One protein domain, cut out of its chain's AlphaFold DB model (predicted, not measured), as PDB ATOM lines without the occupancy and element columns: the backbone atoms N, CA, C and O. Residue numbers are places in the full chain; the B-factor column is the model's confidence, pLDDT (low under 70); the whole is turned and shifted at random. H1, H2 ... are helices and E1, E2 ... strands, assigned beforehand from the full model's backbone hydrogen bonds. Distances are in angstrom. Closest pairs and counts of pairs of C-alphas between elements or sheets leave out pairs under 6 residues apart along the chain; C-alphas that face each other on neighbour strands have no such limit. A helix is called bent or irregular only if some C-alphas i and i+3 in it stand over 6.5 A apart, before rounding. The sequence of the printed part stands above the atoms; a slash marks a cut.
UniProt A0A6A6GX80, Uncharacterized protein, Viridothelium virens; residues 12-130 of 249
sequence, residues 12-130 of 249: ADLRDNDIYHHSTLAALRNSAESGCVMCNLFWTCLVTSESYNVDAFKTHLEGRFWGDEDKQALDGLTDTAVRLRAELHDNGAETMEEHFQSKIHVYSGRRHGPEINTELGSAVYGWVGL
ATOM      1  N   ALA A  12     -20.853  41.316  11.444       84.50
ATOM      2  CA  ALA A  12     -20.011  41.011  12.597       84.50
ATOM      3  C   ALA A  12     -20.114  39.530  12.994       84.50
ATOM      4  O   ALA A  12     -19.091  38.895  13.220       84.50
ATOM      5  N   ASP A  13     -21.327  38.965  12.996       84.50
ATOM      6  CA  ASP A  13     -21.544  37.552  13.336       84.50
ATOM      7  C   ASP A  13     -20.838  36.613  12.345       84.50
ATOM      8  O   ASP A  13     -20.318  35.565  12.726       84.50
ATOM      9  N   LEU A  14     -20.811  37.009  11.069       84.62
ATOM     10  CA  LEU A  14     -20.243  36.233   9.968       84.62
ATOM     11  C   LEU A  14     -18.712  36.304   9.872       84.62
ATOM     12  O   LEU A  14     -18.126  35.510   9.140       84.62
ATOM     13  N   ARG A  15     -18.069  37.265  10.551       77.69
ATOM     14  CA  ARG A  15     -16.618  37.493  10.449       77.69
ATOM     15  C   ARG A  15     -15.814  36.343  11.047       77.69
ATOM     16  O   ARG A  15     -14.814  35.934  10.471       77.69
ATOM     17  N   ASP A  16     -16.273  35.834  12.186       70.56
ATOM     18  CA  ASP A  16     -15.477  34.929  13.015       70.56
ATOM     19  C   ASP A  16     -16.017  33.492  13.023       70.56
ATOM     20  O   ASP A  16     -15.353  32.592  13.534       70.56
ATOM     21  N   ASN A  17     -17.223  33.253  12.486       74.88
ATOM     22  CA  ASN A  17     -17.914  31.974  12.639       74.88
ATOM     23  C   ASN A  17     -18.760  31.574  11.427       74.88
ATOM     24  O   ASN A  17     -19.402  32.398  10.776       74.88
ATOM     25  N   ASP A  18     -18.857  30.260  11.227       80.81
ATOM     26  CA  ASP A  18     -19.897  29.662  10.400       80.81
ATOM     27  C   ASP A  18     -21.239  29.745  11.128       80.81
ATOM     28  O   ASP A  18     -21.408  29.202  12.227       80.81
ATOM     29  N   ILE A  19     -22.218  30.379  10.493       88.50
ATOM     30  CA  ILE A  19     -23.558  30.531  11.051       88.50
ATOM     31  C   ILE A  19     -24.430  29.387  10.563       88.50
ATOM     32  O   ILE A  19     -24.650  29.213   9.363       88.50
ATOM     33  N   TYR A  20     -24.977  28.628  11.509       90.06
ATOM     34  CA  TYR A  20     -26.080  27.723  11.229       90.06
ATOM     35  C   TYR A  20     -27.314  28.543  10.852       90.06
ATOM     36  O   TYR A  20     -27.791  29.350  11.649       90.06
ATOM     37  N   HIS A  21     -27.826  28.335   9.642       93.94
ATOM     38  CA  HIS A  21     -28.960  29.090   9.133       93.94
ATOM     39  C   HIS A  21     -30.226  28.231   9.158       93.94
ATOM     40  O   HIS A  21     -31.023  28.366  10.074       93.94
ATOM     41  N   HIS A  22     -30.414  27.318   8.203       95.62
ATOM     42  CA  HIS A  22     -31.586  26.430   8.158       95.62
ATOM     43  C   HIS A  22     -31.176  24.971   8.344       95.62
ATOM     44  O   HIS A  22     -30.066  24.588   7.999       95.62
ATOM     45  N   SER A  23     -32.088  24.132   8.833       92.12
ATOM     46  CA  SER A  23     -31.802  22.712   9.066       92.12
ATOM     47  C   SER A  23     -31.667  21.872   7.803       92.12
ATOM     48  O   SER A  23     -30.984  20.856   7.839       92.12
ATOM     49  N   THR A  24     -32.283  22.292   6.698       92.31
ATOM     50  CA  THR A  24     -32.202  21.625   5.393       92.31
ATOM     51  C   THR A  24     -32.327  22.637   4.255       92.31
ATOM     52  O   THR A  24     -32.825  23.754   4.447       92.31
ATOM     53  N   LEU A  25     -31.952  22.231   3.035       92.44
ATOM     54  CA  LEU A  25     -32.238  23.011   1.824       92.44
ATOM     55  C   LEU A  25     -33.743  23.226   1.611       92.44
ATOM     56  O   LEU A  25     -34.150  24.310   1.198       92.44
ATOM     57  N   ALA A  26     -34.581  22.236   1.940       95.19
ATOM     58  CA  ALA A  26     -36.035  22.380   1.854       95.19
ATOM     59  C   ALA A  26     -36.557  23.466   2.806       95.19
ATOM     60  O   ALA A  26     -37.410  24.261   2.423       95.19
ATOM     61  N   ALA A  27     -36.011  23.557   4.022       96.81
ATOM     62  CA  ALA A  27     -36.377  24.611   4.962       96.81
ATOM     63  C   ALA A  27     -35.981  26.007   4.444       96.81
ATOM     64  O   ALA A  27     -36.785  26.938   4.535       96.81
ATOM     65  N   LEU A  28     -34.787  26.150   3.850       97.00
ATOM     66  CA  LEU A  28     -34.365  27.399   3.201       97.00
ATOM     67  C   LEU A  28     -35.318  27.783   2.059       97.00
ATOM     68  O   LEU A  28     -35.783  28.924   2.006       97.00
ATOM     69  N   ARG A  29     -35.638  26.824   1.181       97.00
ATOM     70  CA  ARG A  29     -36.573  27.010   0.065       97.00
ATOM     71  C   ARG A  29     -37.945  27.465   0.553       97.00
ATOM     72  O   ARG A  29     -38.460  28.465   0.066       97.00
ATOM     73  N   ASN A  30     -38.499  26.786   1.553       97.81
ATOM     74  CA  ASN A  30     -39.799  27.132   2.121       97.81
ATOM     75  C   ASN A  30     -39.796  28.557   2.694       97.81
ATOM     76  O   ASN A  30     -40.761  29.298   2.516       97.81
ATOM     77  N   SER A  31     -38.706  28.975   3.349       98.00
ATOM     78  CA  SER A  31     -38.569  30.346   3.854       98.00
ATOM     79  C   SER A  31     -38.492  31.384   2.725       98.00
ATOM     80  O   SER A  31     -39.097  32.455   2.834       98.00
ATOM     81  N   ALA A  32     -37.801  31.065   1.625       97.75
ATOM     82  CA  ALA A  32     -37.760  31.897   0.425       97.75
ATOM     83  C   ALA A  32     -39.148  32.042  -0.226       97.75
ATOM     84  O   ALA A  32     -39.587  33.163  -0.486       97.75
ATOM     85  N   GLU A  33     -39.857  30.927  -0.427       97.62
ATOM     86  CA  GLU A  33     -41.213  30.886  -0.997       97.62
ATOM     87  C   GLU A  33     -42.242  31.578  -0.086       97.62
ATOM     88  O   GLU A  33     -43.191  32.191  -0.572       97.62
ATOM     89  N   SER A  34     -42.005  31.580   1.229       97.44
ATOM     90  CA  SER A  34     -42.806  32.323   2.213       97.44
ATOM     91  C   SER A  34     -42.507  33.834   2.245       97.44
ATOM     92  O   SER A  34     -43.105  34.561   3.037       97.44
ATOM     93  N   GLY A  35     -41.584  34.331   1.410       97.19
ATOM     94  CA  GLY A  35     -41.330  35.764   1.220       97.19
ATOM     95  C   GLY A  35     -40.124  36.342   1.973       97.19
ATOM     96  O   GLY A  35     -39.976  37.571   2.036       97.19
ATOM     97  N   CYS A  36     -39.246  35.505   2.542       98.31
ATOM     98  CA  CYS A  36     -37.976  35.987   3.080       98.31
ATOM     99  C   CYS A  36     -37.013  36.353   1.939       98.31
ATOM    100  O   CYS A  36     -36.518  35.478   1.231       98.31
ATOM    101  N   VAL A  37     -36.712  37.646   1.782       96.81
ATOM    102  CA  VAL A  37     -35.896  38.143   0.656       96.81
ATOM    103  C   VAL A  37     -34.447  37.655   0.712       96.81
ATOM    104  O   VAL A  37     -33.873  37.325  -0.318       96.81
ATOM    105  N   MET A  38     -33.877  37.536   1.913       95.56
ATOM    106  CA  MET A  38     -32.508  37.052   2.096       95.56
ATOM    107  C   MET A  38     -32.413  35.542   1.840       95.56
ATOM    108  O   MET A  38     -31.517  35.091   1.135       95.56
ATOM    109  N   CYS A  39     -33.387  34.756   2.320       97.81
ATOM    110  CA  CYS A  39     -33.469  33.332   1.984       97.81
ATOM    111  C   CYS A  39     -33.659  33.114   0.484       97.81
ATOM    112  O   CYS A  39     -33.092  32.173  -0.054       97.81
ATOM    113  N   ASN A  40     -34.433  33.968  -0.193       97.50
ATOM    114  CA  ASN A  40     -34.584  33.907  -1.644       97.50
ATOM    115  C   ASN A  40     -33.249  34.161  -2.353       97.50
ATOM    116  O   ASN A  40     -32.887  33.395  -3.242       97.50
ATOM    117  N   LEU A  41     -32.475  35.157  -1.911       95.94
ATOM    118  CA  LEU A  41     -31.142  35.410  -2.451       95.94
ATOM    119  C   LEU A  41     -30.206  34.205  -2.252       95.94
ATOM    120  O   LEU A  41     -29.585  33.751  -3.211       95.94
ATOM    121  N   PHE A  42     -30.156  33.647  -1.038       95.44
ATOM    122  CA  PHE A  42     -29.358  32.454  -0.735       95.44
ATOM    123  C   PHE A  42     -29.816  31.227  -1.530       95.44
ATOM    124  O   PHE A  42     -29.000  30.469  -2.033       95.44
ATOM    125  N   TRP A  43     -31.124  31.023  -1.679       95.38
ATOM    126  CA  TRP A  43     -31.660  29.948  -2.507       95.38
ATOM    127  C   TRP A  43     -31.259  30.127  -3.973       95.38
ATOM    128  O   TRP A  43     -30.778  29.186  -4.601       95.38
ATOM    129  N   THR A  44     -31.411  31.346  -4.492       94.31
ATOM    130  CA  THR A  44     -31.083  31.695  -5.875       94.31
ATOM    131  C   THR A  44     -29.612  31.423  -6.166       94.31
ATOM    132  O   THR A  44     -29.321  30.731  -7.135       94.31
ATOM    133  N   CYS A  45     -28.687  31.864  -5.304       91.06
ATOM    134  CA  CYS A  45     -27.261  31.641  -5.549       91.06
ATOM    135  C   CYS A  45     -26.879  30.153  -5.553       91.06
ATOM    136  O   CYS A  45     -25.967  29.770  -6.278       91.06
ATOM    137  N   LEU A  46     -27.574  29.306  -4.783       89.56
ATOM    138  CA  LEU A  46     -27.345  27.860  -4.792       89.56
ATOM    139  C   LEU A  46     -27.840  27.200  -6.087       89.56
ATOM    140  O   LEU A  46     -27.163  26.320  -6.612       89.56
ATOM    141  N   VAL A  47     -29.004  27.608  -6.609       88.88
ATOM    142  CA  VAL A  47     -29.575  27.009  -7.834       88.88
ATOM    143  C   VAL A  47     -28.943  27.537  -9.121       88.88
ATOM    144  O   VAL A  47     -29.027  26.867 -10.146       88.88
ATOM    145  N   THR A  48     -28.325  28.722  -9.089       87.00
ATOM    146  CA  THR A  48     -27.630  29.314 -10.245       87.00
ATOM    147  C   THR A  48     -26.116  29.119 -10.213       87.00
ATOM    148  O   THR A  48     -25.437  29.607 -11.112       87.00
ATOM    149  N   SER A  49     -25.569  28.479  -9.177       80.00
ATOM    150  CA  SER A  49     -24.125  28.256  -9.051       80.00
ATOM    151  C   SER A  49     -23.599  27.391 -10.198       80.00
ATOM    152  O   SER A  49     -24.218  26.398 -10.565       80.00
ATOM    153  N   GLU A  50     -22.433  27.726 -10.748       66.19
ATOM    154  CA  GLU A  50     -21.785  26.922 -11.796       66.19
ATOM    155  C   GLU A  50     -21.234  25.589 -11.253       66.19
ATOM    156  O   GLU A  50     -21.065  24.631 -12.005       66.19
ATOM    157  N   SER A  51     -21.027  25.476  -9.933       60.69
ATOM    158  CA  SER A  51     -20.563  24.260  -9.247       60.69
ATOM    159  C   SER A  51     -21.699  23.265  -8.935       60.69
ATOM    160  O   SER A  51     -21.665  22.558  -7.926       60.69
ATOM    161  N   TYR A  52     -22.745  23.244  -9.765       65.06
ATOM    162  CA  TYR A  52     -23.999  22.534  -9.520       65.06
ATOM    163  C   TYR A  52     -23.881  21.023  -9.766       65.06
ATOM    164  O   TYR A  52     -23.971  20.546 -10.899       65.06
ATOM    165  N   ASN A  53     -23.752  20.243  -8.690       77.19
ATOM    166  CA  ASN A  53     -24.038  18.811  -8.733       77.19
ATOM    167  C   ASN A  53     -25.542  18.586  -8.510       77.19
ATOM    168  O   ASN A  53     -26.049  18.698  -7.393       77.19
ATOM    169  N   VAL A  54     -26.247  18.253  -9.595       81.88
ATOM    170  CA  VAL A  54     -27.703  18.037  -9.622       81.88
ATOM    171  C   VAL A  54     -28.138  16.979  -8.606       81.88
ATOM    172  O   VAL A  54     -29.164  17.143  -7.941       81.88
ATOM    173  N   ASP A  55     -27.384  15.887  -8.496       84.25
ATOM    174  CA  ASP A  55     -27.743  14.760  -7.639       84.25
ATOM    175  C   ASP A  55     -27.485  15.097  -6.172       84.25
ATOM    176  O   ASP A  55     -28.335  14.818  -5.328       84.25
ATOM    177  N   ALA A  56     -26.387  15.801  -5.875       82.62
ATOM    178  CA  ALA A  56     -26.142  16.319  -4.531       82.62
ATOM    179  C   ALA A  56     -27.248  17.279  -4.089       82.62
ATOM    180  O   ALA A  56     -27.788  17.153  -2.987       82.62
ATOM    181  N   PHE A  57     -27.656  18.180  -4.986       87.19
ATOM    182  CA  PHE A  57     -28.732  19.124  -4.724       87.19
ATOM    183  C   PHE A  57     -30.057  18.428  -4.397       87.19
ATOM    184  O   PHE A  57     -30.693  18.755  -3.393       87.19
ATOM    185  N   LYS A  58     -30.465  17.447  -5.210       88.25
ATOM    186  CA  LYS A  58     -31.700  16.679  -4.984       88.25
ATOM    187  C   LYS A  58     -31.663  15.919  -3.663       88.25
ATOM    188  O   LYS A  58     -32.598  16.033  -2.876       88.25
ATOM    189  N   THR A  59     -30.576  15.202  -3.390       86.38
ATOM    190  CA  THR A  59     -30.435  14.412  -2.163       86.38
ATOM    191  C   THR A  59     -30.484  15.306  -0.918       86.38
ATOM    192  O   THR A  59     -31.232  15.013   0.016       86.38
ATOM    193  N   HIS A  60     -29.802  16.456  -0.934       86.38
ATOM    194  CA  HIS A  60     -29.846  17.423   0.171       86.38
ATOM    195  C   HIS A  60     -31.216  18.091   0.323       86.38
ATOM    196  O   HIS A  60     -31.636  18.394   1.445       86.38
ATOM    197  N   LEU A  61     -31.945  18.297  -0.778       89.81
ATOM    198  CA  LEU A  61     -33.316  18.809  -0.746       89.81
ATOM    199  C   LEU A  61     -34.278  17.825  -0.068       89.81
ATOM    200  O   LEU A  61     -35.180  18.248   0.649       89.81
ATOM    201  N   GLU A  62     -34.044  16.525  -0.225       89.50
ATOM    202  CA  GLU A  62     -34.768  15.462   0.479       89.50
ATOM    203  C   GLU A  62     -34.327  15.298   1.946       89.50
ATOM    204  O   GLU A  62     -34.846  14.439   2.659       89.50
ATOM    205  N   GLY A  63     -33.377  16.112   2.417       84.12
ATOM    206  CA  GLY A  63     -32.839  16.033   3.775       84.12
ATOM    207  C   GLY A  63     -31.831  14.900   3.974       84.12
ATOM    208  O   GLY A  63     -31.500  14.584   5.116       84.12
ATOM    209  N   ARG A  64     -31.309  14.320   2.887       82.62
ATOM    210  CA  ARG A  64     -30.277  13.278   2.899       82.62
ATOM    211  C   ARG A  64     -28.918  13.849   2.494       82.62
ATOM    212  O   ARG A  64     -28.843  14.824   1.756       82.62
ATOM    213  N   PHE A  65     -27.835  13.253   2.977       77.56
ATOM    214  CA  PHE A  65     -26.484  13.645   2.573       77.56
ATOM    215  C   PHE A  65     -26.101  12.913   1.281       77.56
ATOM    216  O   PHE A  65     -26.364  11.719   1.158       77.56
ATOM    217  N   TRP A  66     -25.512  13.614   0.311       75.75
ATOM    218  CA  TRP A  66     -25.004  12.987  -0.911       75.75
ATOM    219  C   TRP A  66     -23.538  12.603  -0.739       75.75
ATOM    220  O   TRP A  66     -22.721  13.435  -0.359       75.75
ATOM    221  N   GLY A  67     -23.187  11.357  -1.053       73.81
ATOM    222  CA  GLY A  67     -21.828  10.836  -0.917       73.81
ATOM    223  C   GLY A  67     -21.792   9.535  -0.122       73.81
ATOM    224  O   GLY A  67     -22.792   8.837  -0.028       73.81
ATOM    225  N   ASP A  68     -20.617   9.200   0.410       64.25
ATOM    226  CA  ASP A  68     -20.324   7.936   1.098       64.25
ATOM    227  C   ASP A  68     -21.180   7.767   2.372       64.25
ATOM    228  O   ASP A  68     -20.849   8.312   3.429       64.25
ATOM    229  N   GLU A  69     -22.302   7.045   2.256       58.00
ATOM    230  CA  GLU A  69     -23.279   6.801   3.332       58.00
ATOM    231  C   GLU A  69     -22.620   6.156   4.566       58.00
ATOM    232  O   GLU A  69     -22.991   6.465   5.701       58.00
ATOM    233  N   ASP A  70     -21.562   5.363   4.363       53.12
ATOM    234  CA  ASP A  70     -20.801   4.724   5.438       53.12
ATOM    235  C   ASP A  70     -20.003   5.744   6.278       53.12
ATOM    236  O   ASP A  70     -19.773   5.524   7.470       53.12
ATOM    237  N   LYS A  71     -19.628   6.904   5.713       54.94
ATOM    238  CA  LYS A  71     -18.910   7.976   6.437       54.94
ATOM    239  C   LYS A  71     -19.819   8.885   7.261       54.94
ATOM    240  O   LYS A  71     -19.328   9.504   8.207       54.94
ATOM    241  N   GLN A  72     -21.117   8.952   6.951       52.84
ATOM    242  CA  GLN A  72     -22.074   9.817   7.655       52.84
ATOM    243  C   GLN A  72     -22.188   9.456   9.148       52.84
ATOM    244  O   GLN A  72     -22.313  10.330  10.006       52.84
ATOM    245  N   ALA A  73     -22.088   8.164   9.471       49.88
ATOM    246  CA  ALA A  73     -22.133   7.658  10.842       49.88
ATOM    247  C   ALA A  73     -20.789   7.765  11.595       49.88
ATOM    248  O   ALA A  73     -20.764   7.605  12.815       49.88
ATOM    249  N   LEU A  74     -19.675   8.015  10.892       50.38
ATOM    250  CA  LEU A  74     -18.316   7.878  11.432       50.38
ATOM    251  C   LEU A  74     -17.685   9.188  11.924       50.38
ATOM    252  O   LEU A  74     -16.809   9.118  12.784       50.38
ATOM    253  N   ASP A  75     -18.091  10.362  11.418       60.62
ATOM    254  CA  ASP A  75     -17.440  11.634  11.787       60.62
ATOM    255  C   ASP A  75     -18.307  12.632  12.573       60.62
ATOM    256  O   ASP A  75     -17.749  13.480  13.266       60.62
ATOM    257  N   GLY A  76     -19.644  12.544  12.520       61.88
ATOM    258  CA  GLY A  76     -20.539  13.505  13.188       61.88
ATOM    259  C   GLY A  76     -20.407  14.951  12.678       61.88
ATOM    260  O   GLY A  76     -20.891  15.883  13.322       61.88
ATOM    261  N   LEU A  77     -19.740  15.149  11.536       63.03
ATOM    262  CA  LEU A  77     -19.441  16.448  10.916       63.03
ATOM    263  C   LEU A  77     -20.221  16.661   9.609       63.03
ATOM    264  O   LEU A  77     -20.047  17.682   8.936       63.03
ATOM    265  N   THR A  78     -21.069  15.704   9.241       69.12
ATOM    266  CA  THR A  78     -21.880  15.700   8.022       69.12
ATOM    267  C   THR A  78     -23.363  15.833   8.361       69.12
ATOM    268  O   THR A  78     -23.947  15.001   9.052       69.12
ATOM    269  N   ASP A  79     -23.997  16.891   7.860       75.81
ATOM    270  CA  ASP A  79     -25.447  17.060   7.900       75.81
ATOM    271  C   ASP A  79     -25.940  17.804   6.650       75.81
ATOM    272  O   ASP A  79     -25.165  18.162   5.760       75.81
ATOM    273  N   THR A  80     -27.253  18.013   6.569       82.94
ATOM    274  CA  THR A  80     -27.898  18.743   5.470       82.94
ATOM    275  C   THR A  80     -28.197  20.198   5.816       82.94
ATOM    276  O   THR A  80     -28.843  20.899   5.029       82.94
ATOM    277  N   ALA A  81     -27.692  20.684   6.952       88.12
ATOM    278  CA  ALA A  81     -27.935  22.046   7.382       88.12
ATOM    279  C   ALA A  81     -27.297  23.049   6.426       88.12
ATOM    280  O   ALA A  81     -26.187  22.867   5.925       88.12
ATOM    281  N   VAL A  82     -28.025  24.136   6.197       91.00
ATOM    282  CA  VAL A  82     -27.550  25.298   5.461       91.00
ATOM    283  C   VAL A  82     -26.740  26.164   6.406       91.00
ATOM    284  O   VAL A  82     -27.237  26.585   7.456       91.00
ATOM    285  N   ARG A  83     -25.516  26.475   5.999       89.94
ATOM    286  CA  ARG A  83     -24.589  27.336   6.724       89.94
ATOM    287  C   ARG A  83     -24.186  28.534   5.885       89.94
ATOM    288  O   ARG A  83     -24.203  28.482   4.654       89.94
ATOM    289  N   LEU A  84     -23.832  29.604   6.586       91.19
ATOM    290  CA  LEU A  84     -23.294  30.829   6.018       91.19
ATOM    291  C   LEU A  84     -21.881  31.043   6.546       91.19
ATOM    292  O   LEU A  84     -21.654  30.908   7.747       91.19
ATOM    293  N   ARG A  85     -20.960  31.422   5.664       87.19
ATOM    294  CA  ARG A  85     -19.595  31.806   6.030       87.19
ATOM    295  C   ARG A  85     -19.182  33.028   5.233       87.19
ATOM    296  O   ARG A  85     -19.329  33.012   4.016       87.19
ATOM    297  N   ALA A  86     -18.665  34.071   5.873       87.06
ATOM    298  CA  ALA A  86     -18.154  35.212   5.125       87.06
ATOM    299  C   ALA A  86     -16.649  35.111   4.869       87.06
ATOM    300  O   ALA A  86     -15.874  34.663   5.710       87.06
ATOM    301  N   GLU A  87     -16.256  35.570   3.692       85.81
ATOM    302  CA  GLU A  87     -14.890  35.927   3.338       85.81
ATOM    303  C   GLU A  87     -14.889  37.449   3.199       85.81
ATOM    304  O   GLU A  87     -15.503  38.007   2.286       85.81
ATOM    305  N   LEU A  88     -14.333  38.123   4.205       86.00
ATOM    306  CA  LEU A  88     -14.367  39.574   4.354       86.00
ATOM    307  C   LEU A  88     -12.974  40.143   4.104       86.00
ATOM    308  O   LEU A  88     -11.986  39.592   4.581       86.00
ATOM    309  N   HIS A  89     -12.912  41.264   3.391       82.81
ATOM    310  CA  HIS A  89     -11.662  41.961   3.109       82.81
ATOM    311  C   HIS A  89     -11.744  43.348   3.730       82.81
ATOM    312  O   HIS A  89     -12.542  44.187   3.301       82.81
ATOM    313  N   ASP A  90     -10.932  43.567   4.763       80.38
ATOM    314  CA  ASP A  90     -10.900  44.834   5.479       80.38
ATOM    315  C   ASP A  90     -10.451  45.963   4.546       80.38
ATOM    316  O   ASP A  90      -9.523  45.828   3.743       80.38
ATOM    317  N   ASN A  91     -11.127  47.103   4.653       69.69
ATOM    318  CA  ASN A  91     -10.803  48.254   3.826       69.69
ATOM    319  C   ASN A  91      -9.413  48.793   4.206       69.69
ATOM    320  O   ASN A  91      -9.210  49.210   5.344       69.69
ATOM    321  N   GLY A  92      -8.481  48.807   3.249       63.56
ATOM    322  CA  GLY A  92      -7.098  49.249   3.462       63.56
ATOM    323  C   GLY A  92      -6.117  48.151   3.890       63.56
ATOM    324  O   GLY A  92      -4.975  48.473   4.203       63.56
ATOM    325  N   ALA A  93      -6.520  46.875   3.907       63.28
ATOM    326  CA  ALA A  93      -5.588  45.769   4.122       63.28
ATOM    327  C   ALA A  93      -4.646  45.585   2.910       63.28
ATOM    328  O   ALA A  93      -5.095  45.516   1.766       63.28
ATOM    329  N   GLU A  94      -3.339  45.480   3.160       53.97
ATOM    330  CA  GLU A  94      -2.285  45.297   2.145       53.97
ATOM    331  C   GLU A  94      -2.173  43.838   1.652       53.97
ATOM    332  O   GLU A  94      -1.093  43.248   1.659       53.97
ATOM    333  N   THR A  95      -3.272  43.196   1.255       51.00
ATOM    334  CA  THR A  95      -3.215  41.800   0.787       51.00
ATOM    335  C   THR A  95      -3.264  41.716  -0.737       51.00
ATOM    336  O   THR A  95      -4.238  42.132  -1.359       51.00
ATOM    337  N   MET A  96      -2.206  41.148  -1.329       46.34
ATOM    338  CA  MET A  96      -2.015  40.894  -2.767       46.34
ATOM    339  C   MET A  96      -2.835  39.698  -3.305       46.34
ATOM    340  O   MET A  96      -2.352  38.966  -4.165       46.34
ATOM    341  N   GLU A  97      -4.042  39.444  -2.800       52.50
ATOM    342  CA  GLU A  97      -4.853  38.313  -3.277       52.50
ATOM    343  C   GLU A  97      -5.789  38.725  -4.421       52.50
ATOM    344  O   GLU A  97      -6.424  39.776  -4.391       52.50
ATOM    345  N   GLU A  98      -5.877  37.872  -5.444       49.12
ATOM    346  CA  GLU A  98      -6.562  38.119  -6.726       49.12
ATOM    347  C   GLU A  98      -8.102  38.205  -6.618       49.12
ATOM    348  O   GLU A  98      -8.789  38.493  -7.601       49.12
ATOM    349  N   HIS A  99      -8.673  38.007  -5.424       53.56
ATOM    350  CA  HIS A  99     -10.115  37.984  -5.178       53.56
ATOM    351  C   HIS A  99     -10.546  39.109  -4.226       53.56
ATOM    352  O   HIS A  99     -10.867  38.889  -3.070       53.56
ATOM    353  N   PHE A 100     -10.604  40.341  -4.734       61.84
ATOM    354  CA  PHE A 100     -10.923  41.544  -3.946       61.84
ATOM    355  C   PHE A 100     -12.381  41.664  -3.457       61.84
ATOM    356  O   PHE A 100     -12.725  42.656  -2.804       61.84
ATOM    357  N   GLN A 101     -13.263  40.713  -3.785       78.00
ATOM    358  CA  GLN A 101     -14.686  40.811  -3.465       78.00
ATOM    359  C   GLN A 101     -15.032  40.040  -2.192       78.00
ATOM    360  O   GLN A 101     -15.023  38.811  -2.175       78.00
ATOM    361  N   SER A 102     -15.458  40.770  -1.155       87.38
ATOM    362  CA  SER A 102     -16.050  40.147   0.029       87.38
ATOM    363  C   SER A 102     -17.329  39.398  -0.345       87.38
ATOM    364  O   SER A 102     -18.153  39.914  -1.104       87.38
ATOM    365  N   LYS A 103     -17.527  38.200   0.200       89.06
ATOM    366  CA  LYS A 103     -18.646  37.314  -0.158       89.06
ATOM    367  C   LYS A 103     -19.167  36.547   1.049       89.06
ATOM    368  O   LYS A 103     -18.425  36.276   1.989       89.06
ATOM    369  N   ILE A 104     -20.447  36.186   1.012       90.56
ATOM    370  CA  ILE A 104     -21.030  35.189   1.912       90.56
ATOM    371  C   ILE A 104     -21.195  33.904   1.119       90.56
ATOM    372  O   ILE A 104     -21.977  33.837   0.172       90.56
ATOM    373  N   HIS A 105     -20.465  32.888   1.537       88.94
ATOM    374  CA  HIS A 105     -20.602  31.512   1.108       88.94
ATOM    375  C   HIS A 105     -21.854  30.907   1.737       88.94
ATOM    376  O   HIS A 105     -22.013  30.928   2.958       88.94
ATOM    377  N   VAL A 106     -22.733  30.361   0.904       90.88
ATOM    378  CA  VAL A 106     -23.920  29.604   1.304       90.88
ATOM    379  C   VAL A 106     -23.663  28.155   0.942       90.88
ATOM    380  O   VAL A 106     -23.365  27.855  -0.215       90.88
ATOM    381  N   TYR A 107     -23.776  27.249   1.908       87.44
ATOM    382  CA  TYR A 107     -23.495  25.847   1.634       87.44
ATOM    383  C   TYR A 107     -24.298  24.874   2.496       87.44
ATOM    384  O   TYR A 107     -24.771  25.219   3.578       87.44
ATOM    385  N   SER A 108     -24.456  23.649   2.003       86.12
ATOM    386  CA  SER A 108     -25.043  22.509   2.709       86.12
ATOM    387  C   SER A 108     -24.170  21.276   2.483       86.12
ATOM    388  O   SER A 108     -23.778  21.000   1.348       86.12
ATOM    389  N   GLY A 109     -23.859  20.543   3.555       78.19
ATOM    390  CA  GLY A 109     -22.972  19.380   3.526       78.19
ATOM    391  C   GLY A 109     -21.904  19.406   4.618       78.19
ATOM    392  O   GLY A 109     -22.100  19.982   5.688       78.19
ATOM    393  N   ARG A 110     -20.772  18.739   4.352       68.44
ATOM    394  CA  ARG A 110     -19.719  18.482   5.343       68.44
ATOM    395  C   ARG A 110     -19.127  19.776   5.903       68.44
ATOM    396  O   ARG A 110     -18.694  20.650   5.158       68.44
ATOM    397  N   ARG A 111     -19.050  19.855   7.231       60.88
ATOM    398  CA  ARG A 111     -18.363  20.923   7.961       60.88
ATOM    399  C   ARG A 111     -16.861  20.619   7.959       60.88
ATOM    400  O   ARG A 111     -16.453  19.615   8.544       60.88
ATOM    401  N   HIS A 112     -16.021  21.442   7.330       55.19
ATOM    402  CA  HIS A 112     -14.569  21.277   7.465       55.19
ATOM    403  C   HIS A 112     -13.819  22.607   7.496       55.19
ATOM    404  O   HIS A 112     -13.972  23.398   6.580       55.19
ATOM    405  N   GLY A 113     -13.003  22.780   8.549       53.53
ATOM    406  CA  GLY A 113     -11.812  23.635   8.629       53.53
ATOM    407  C   GLY A 113     -11.891  25.106   8.182       53.53
ATOM    408  O   GLY A 113     -12.920  25.617   7.747       53.53
ATOM    409  N   PRO A 114     -10.775  25.841   8.296       48.31
ATOM    410  CA  PRO A 114     -10.669  27.202   7.779       48.31
ATOM    411  C   PRO A 114     -10.727  27.279   6.241       48.31
ATOM    412  O   PRO A 114     -10.966  28.362   5.721       48.31
ATOM    413  N   GLU A 115     -10.600  26.165   5.521       51.00
ATOM    414  CA  GLU A 115     -10.651  26.103   4.058       51.00
ATOM    415  C   GLU A 115     -11.945  25.424   3.593       51.00
ATOM    416  O   GLU A 115     -12.281  24.332   4.055       51.00
ATOM    417  N   ILE A 116     -12.674  26.062   2.669       51.31
ATOM    418  CA  ILE A 116     -13.824  25.448   1.990       51.31
ATOM    419  C   ILE A 116     -13.259  24.371   1.067       51.31
ATOM    420  O   ILE A 116     -12.935  24.646  -0.086       51.31
ATOM    421  N   ASN A 117     -13.092  23.150   1.575       46.31
ATOM    422  CA  ASN A 117     -12.662  22.061   0.719       46.31
ATOM    423  C   ASN A 117     -13.840  21.636  -0.175       46.31
ATOM    424  O   ASN A 117     -14.734  20.902   0.246       46.31
ATOM    425  N   THR A 118     -13.851  22.135  -1.412       50.75
ATOM    426  CA  THR A 118     -14.753  21.696  -2.487       50.75
ATOM    427  C   THR A 118     -14.397  20.304  -3.018       50.75
ATOM    428  O   THR A 118     -15.087  19.788  -3.903       50.75
ATOM    429  N   GLU A 119     -13.318  19.685  -2.529       44.69
ATOM    430  CA  GLU A 119     -12.957  18.328  -2.906       44.69
ATOM    431  C   GLU A 119     -14.051  17.360  -2.463       44.69
ATOM    432  O   GLU A 119     -14.403  17.243  -1.290       44.69
ATOM    433  N   LEU A 120     -14.536  16.633  -3.468       47.78
ATOM    434  CA  LEU A 120     -15.519  15.555  -3.425       47.78
ATOM    435  C   LEU A 120     -16.984  15.971  -3.509       47.78
ATOM    436  O   LEU A 120     -17.799  15.337  -2.855       47.78
ATOM    437  N   GLY A 121     -17.333  16.959  -4.347       50.75
ATOM    438  CA  GLY A 121     -18.576  16.979  -5.153       50.75
ATOM    439  C   GLY A 121     -19.927  16.798  -4.439       50.75
ATOM    440  O   GLY A 121     -20.940  16.635  -5.111       50.75
ATOM    441  N   SER A 122     -19.933  16.807  -3.109       62.22
ATOM    442  CA  SER A 122     -21.011  16.392  -2.207       62.22
ATOM    443  C   SER A 122     -21.653  17.559  -1.493       62.22
ATOM    444  O   SER A 122     -22.764  17.443  -0.991       62.22
ATOM    445  N   ALA A 123     -20.971  18.700  -1.475       71.81
ATOM    446  CA  ALA A 123     -21.521  19.930  -0.958       71.81
ATOM    447  C   ALA A 123     -22.352  20.636  -2.033       71.81
ATOM    448  O   ALA A 123     -21.936  20.784  -3.183       71.81
ATOM    449  N   VAL A 124     -23.513  21.130  -1.621       83.62
ATOM    450  CA  VAL A 124     -24.264  22.137  -2.369       83.62
ATOM    451  C   VAL A 124     -23.727  23.489  -1.933       83.62
ATOM    452  O   VAL A 124     -23.751  23.787  -0.742       83.62
ATOM    453  N   TYR A 125     -23.221  24.286  -2.869       85.56
ATOM    454  CA  TYR A 125     -22.476  25.501  -2.551       85.56
ATOM    455  C   TYR A 125     -22.725  26.615  -3.580       85.56
ATOM    456  O   TYR A 125     -22.871  26.362  -4.778       85.56
ATOM    457  N   GLY A 126     -22.739  27.851  -3.092       88.00
ATOM    458  CA  GLY A 126     -22.790  29.082  -3.871       88.00
ATOM    459  C   GLY A 126     -22.385  30.269  -3.000       88.00
ATOM    460  O   GLY A 126     -22.080  30.113  -1.817       88.00
ATOM    461  N   TRP A 127     -22.378  31.472  -3.562       90.00
ATOM    462  CA  TRP A 127     -21.979  32.668  -2.822       90.00
ATOM    463  C   TRP A 127     -22.747  33.909  -3.273       90.00
ATOM    464  O   TRP A 127     -23.270  33.976  -4.385       90.00
ATOM    465  N   VAL A 128     -22.805  34.902  -2.387       91.25
ATOM    466  CA  VAL A 128     -23.347  36.236  -2.665       91.25
ATOM    467  C   VAL A 128     -22.271  37.285  -2.404       91.25
ATOM    468  O   VAL A 128     -21.609  37.257  -1.368       91.25
ATOM    469  N   GLY A 129     -22.078  38.206  -3.348       89.62
ATOM    470  CA  GLY A 129     -21.130  39.309  -3.195       89.62
ATOM    471  C   GLY A 129     -21.644  40.365  -2.215       89.62
ATOM    472  O   GLY A 129     -22.827  40.707  -2.220       89.62
ATOM    473  N   LEU A 130     -20.747  40.904  -1.392       89.00
ATOM    474  CA  LEU A 130     -21.030  41.975  -0.446       89.00
ATOM    475  C   LEU A 130     -20.447  43.301  -0.920       89.00
ATOM    476  O   LEU A 130     -19.306  43.391  -1.375       89.00
TER     477      LEU A 130
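What this domain is: This is residues 12 to 130 of the 249 residues of an uncharacterized protein of Viridothelium virens (UniProt A0A6A6GX80). A twisted sheet of four antiparallel strands has two helices packed over one face: H3 slantwise over E3 and E4, and H2 standing up from the sheet near E1. H4 sits at the end of the sheet where E4 begins, H5 lies away from the sheet, and residues 91 to 98 stick out in the loop between E2 and E3. The printed part has 119 residues, with five named helices and four named strands in the order H1 E1 H2 H3 H4 H5 E2 E3 E4; the sheet's order is E1 E2 E3 E4, all antiparallel, and the class of the domain is mixed, helices and strands. It is compact, with a radius of gyration of the C-alphas of 14.7 A, and spans 45 by 35 by 26 A.

How they stand to each other: H1, residues 12 to 16, is irregular, but only just: C-alphas 13 and 16 are 6.6 A apart. Edge strand E1, residues 19 to 22, is the antiparallel neighbour of E2, residues 82 to 87, with N 19 and O 84 2.9 A apart. H1 is on the sheet but over none of its strands; its closest C-alphas to E2 are those of Leu 14 and Ala 86, 5.4 A apart. H2, residues 25 to 33, stands up from the sheet at 62 degrees. It touches H3, residues 37 to 47, at a steep tilt of 49 degrees, opposite ways, the closest C-alphas being those of Ala 32 and Asn 40, 4.3 A apart. E2 and E3, residues 103 to 108, form a hairpin, with N 85 and O 105 2.9 A apart; E3 and E4, residues 124 to 129, form another, with N 106 and O 126 2.8 A apart. E2, E3 and E4 are a meander, each strand the antiparallel neighbour of the one before. H2 and H3 on one face make two layers, helices over a sheet. H3 has a height over the sheet of 8.7 A, and its closest C-alphas to E4 are those of Leu 46 and Gly 126, 4.8 A apart. H4, residues 54 to 61, only grazes the sheet; H2 and H4 only just touch, with 3 pairs of C-alphas within 8 A, the closest being Leu 25 and Leu 61 at 5.0 A. H5, residues 69 to 75, is not on the sheet and is apart from H4. In H2, H3 and H4 every O i to N i+4 pair is within hydrogen-bond range; H1 has 0 of 1 and H5 0 of 3, beside 1 of 2 and 2 of 4 O i to N i+3 pairs.

Where its parts are: H1 begins at C-alpha 12, (-20.011, 41.011, 12.597). H3 is 15.4 A long from first to last C-alpha, H2 12.3 A, E2 16.7 A and E3 16.4 A. E4, 17.5 A, ends at C-alpha 129, (-21.130, 39.309, -3.195).

The domain as a whole: The C-alphas of Asp 70 and Gly 92 are the two farthest apart, 46.6 A. The printed part has no cut. The links E2 to E3 and E3 to E4 are long, 15 residues each. Mean pLDDT of the printed part is 78.2; residues 50 to 52, 68 to 78, 91 to 100 and 110 to 122 are under 70.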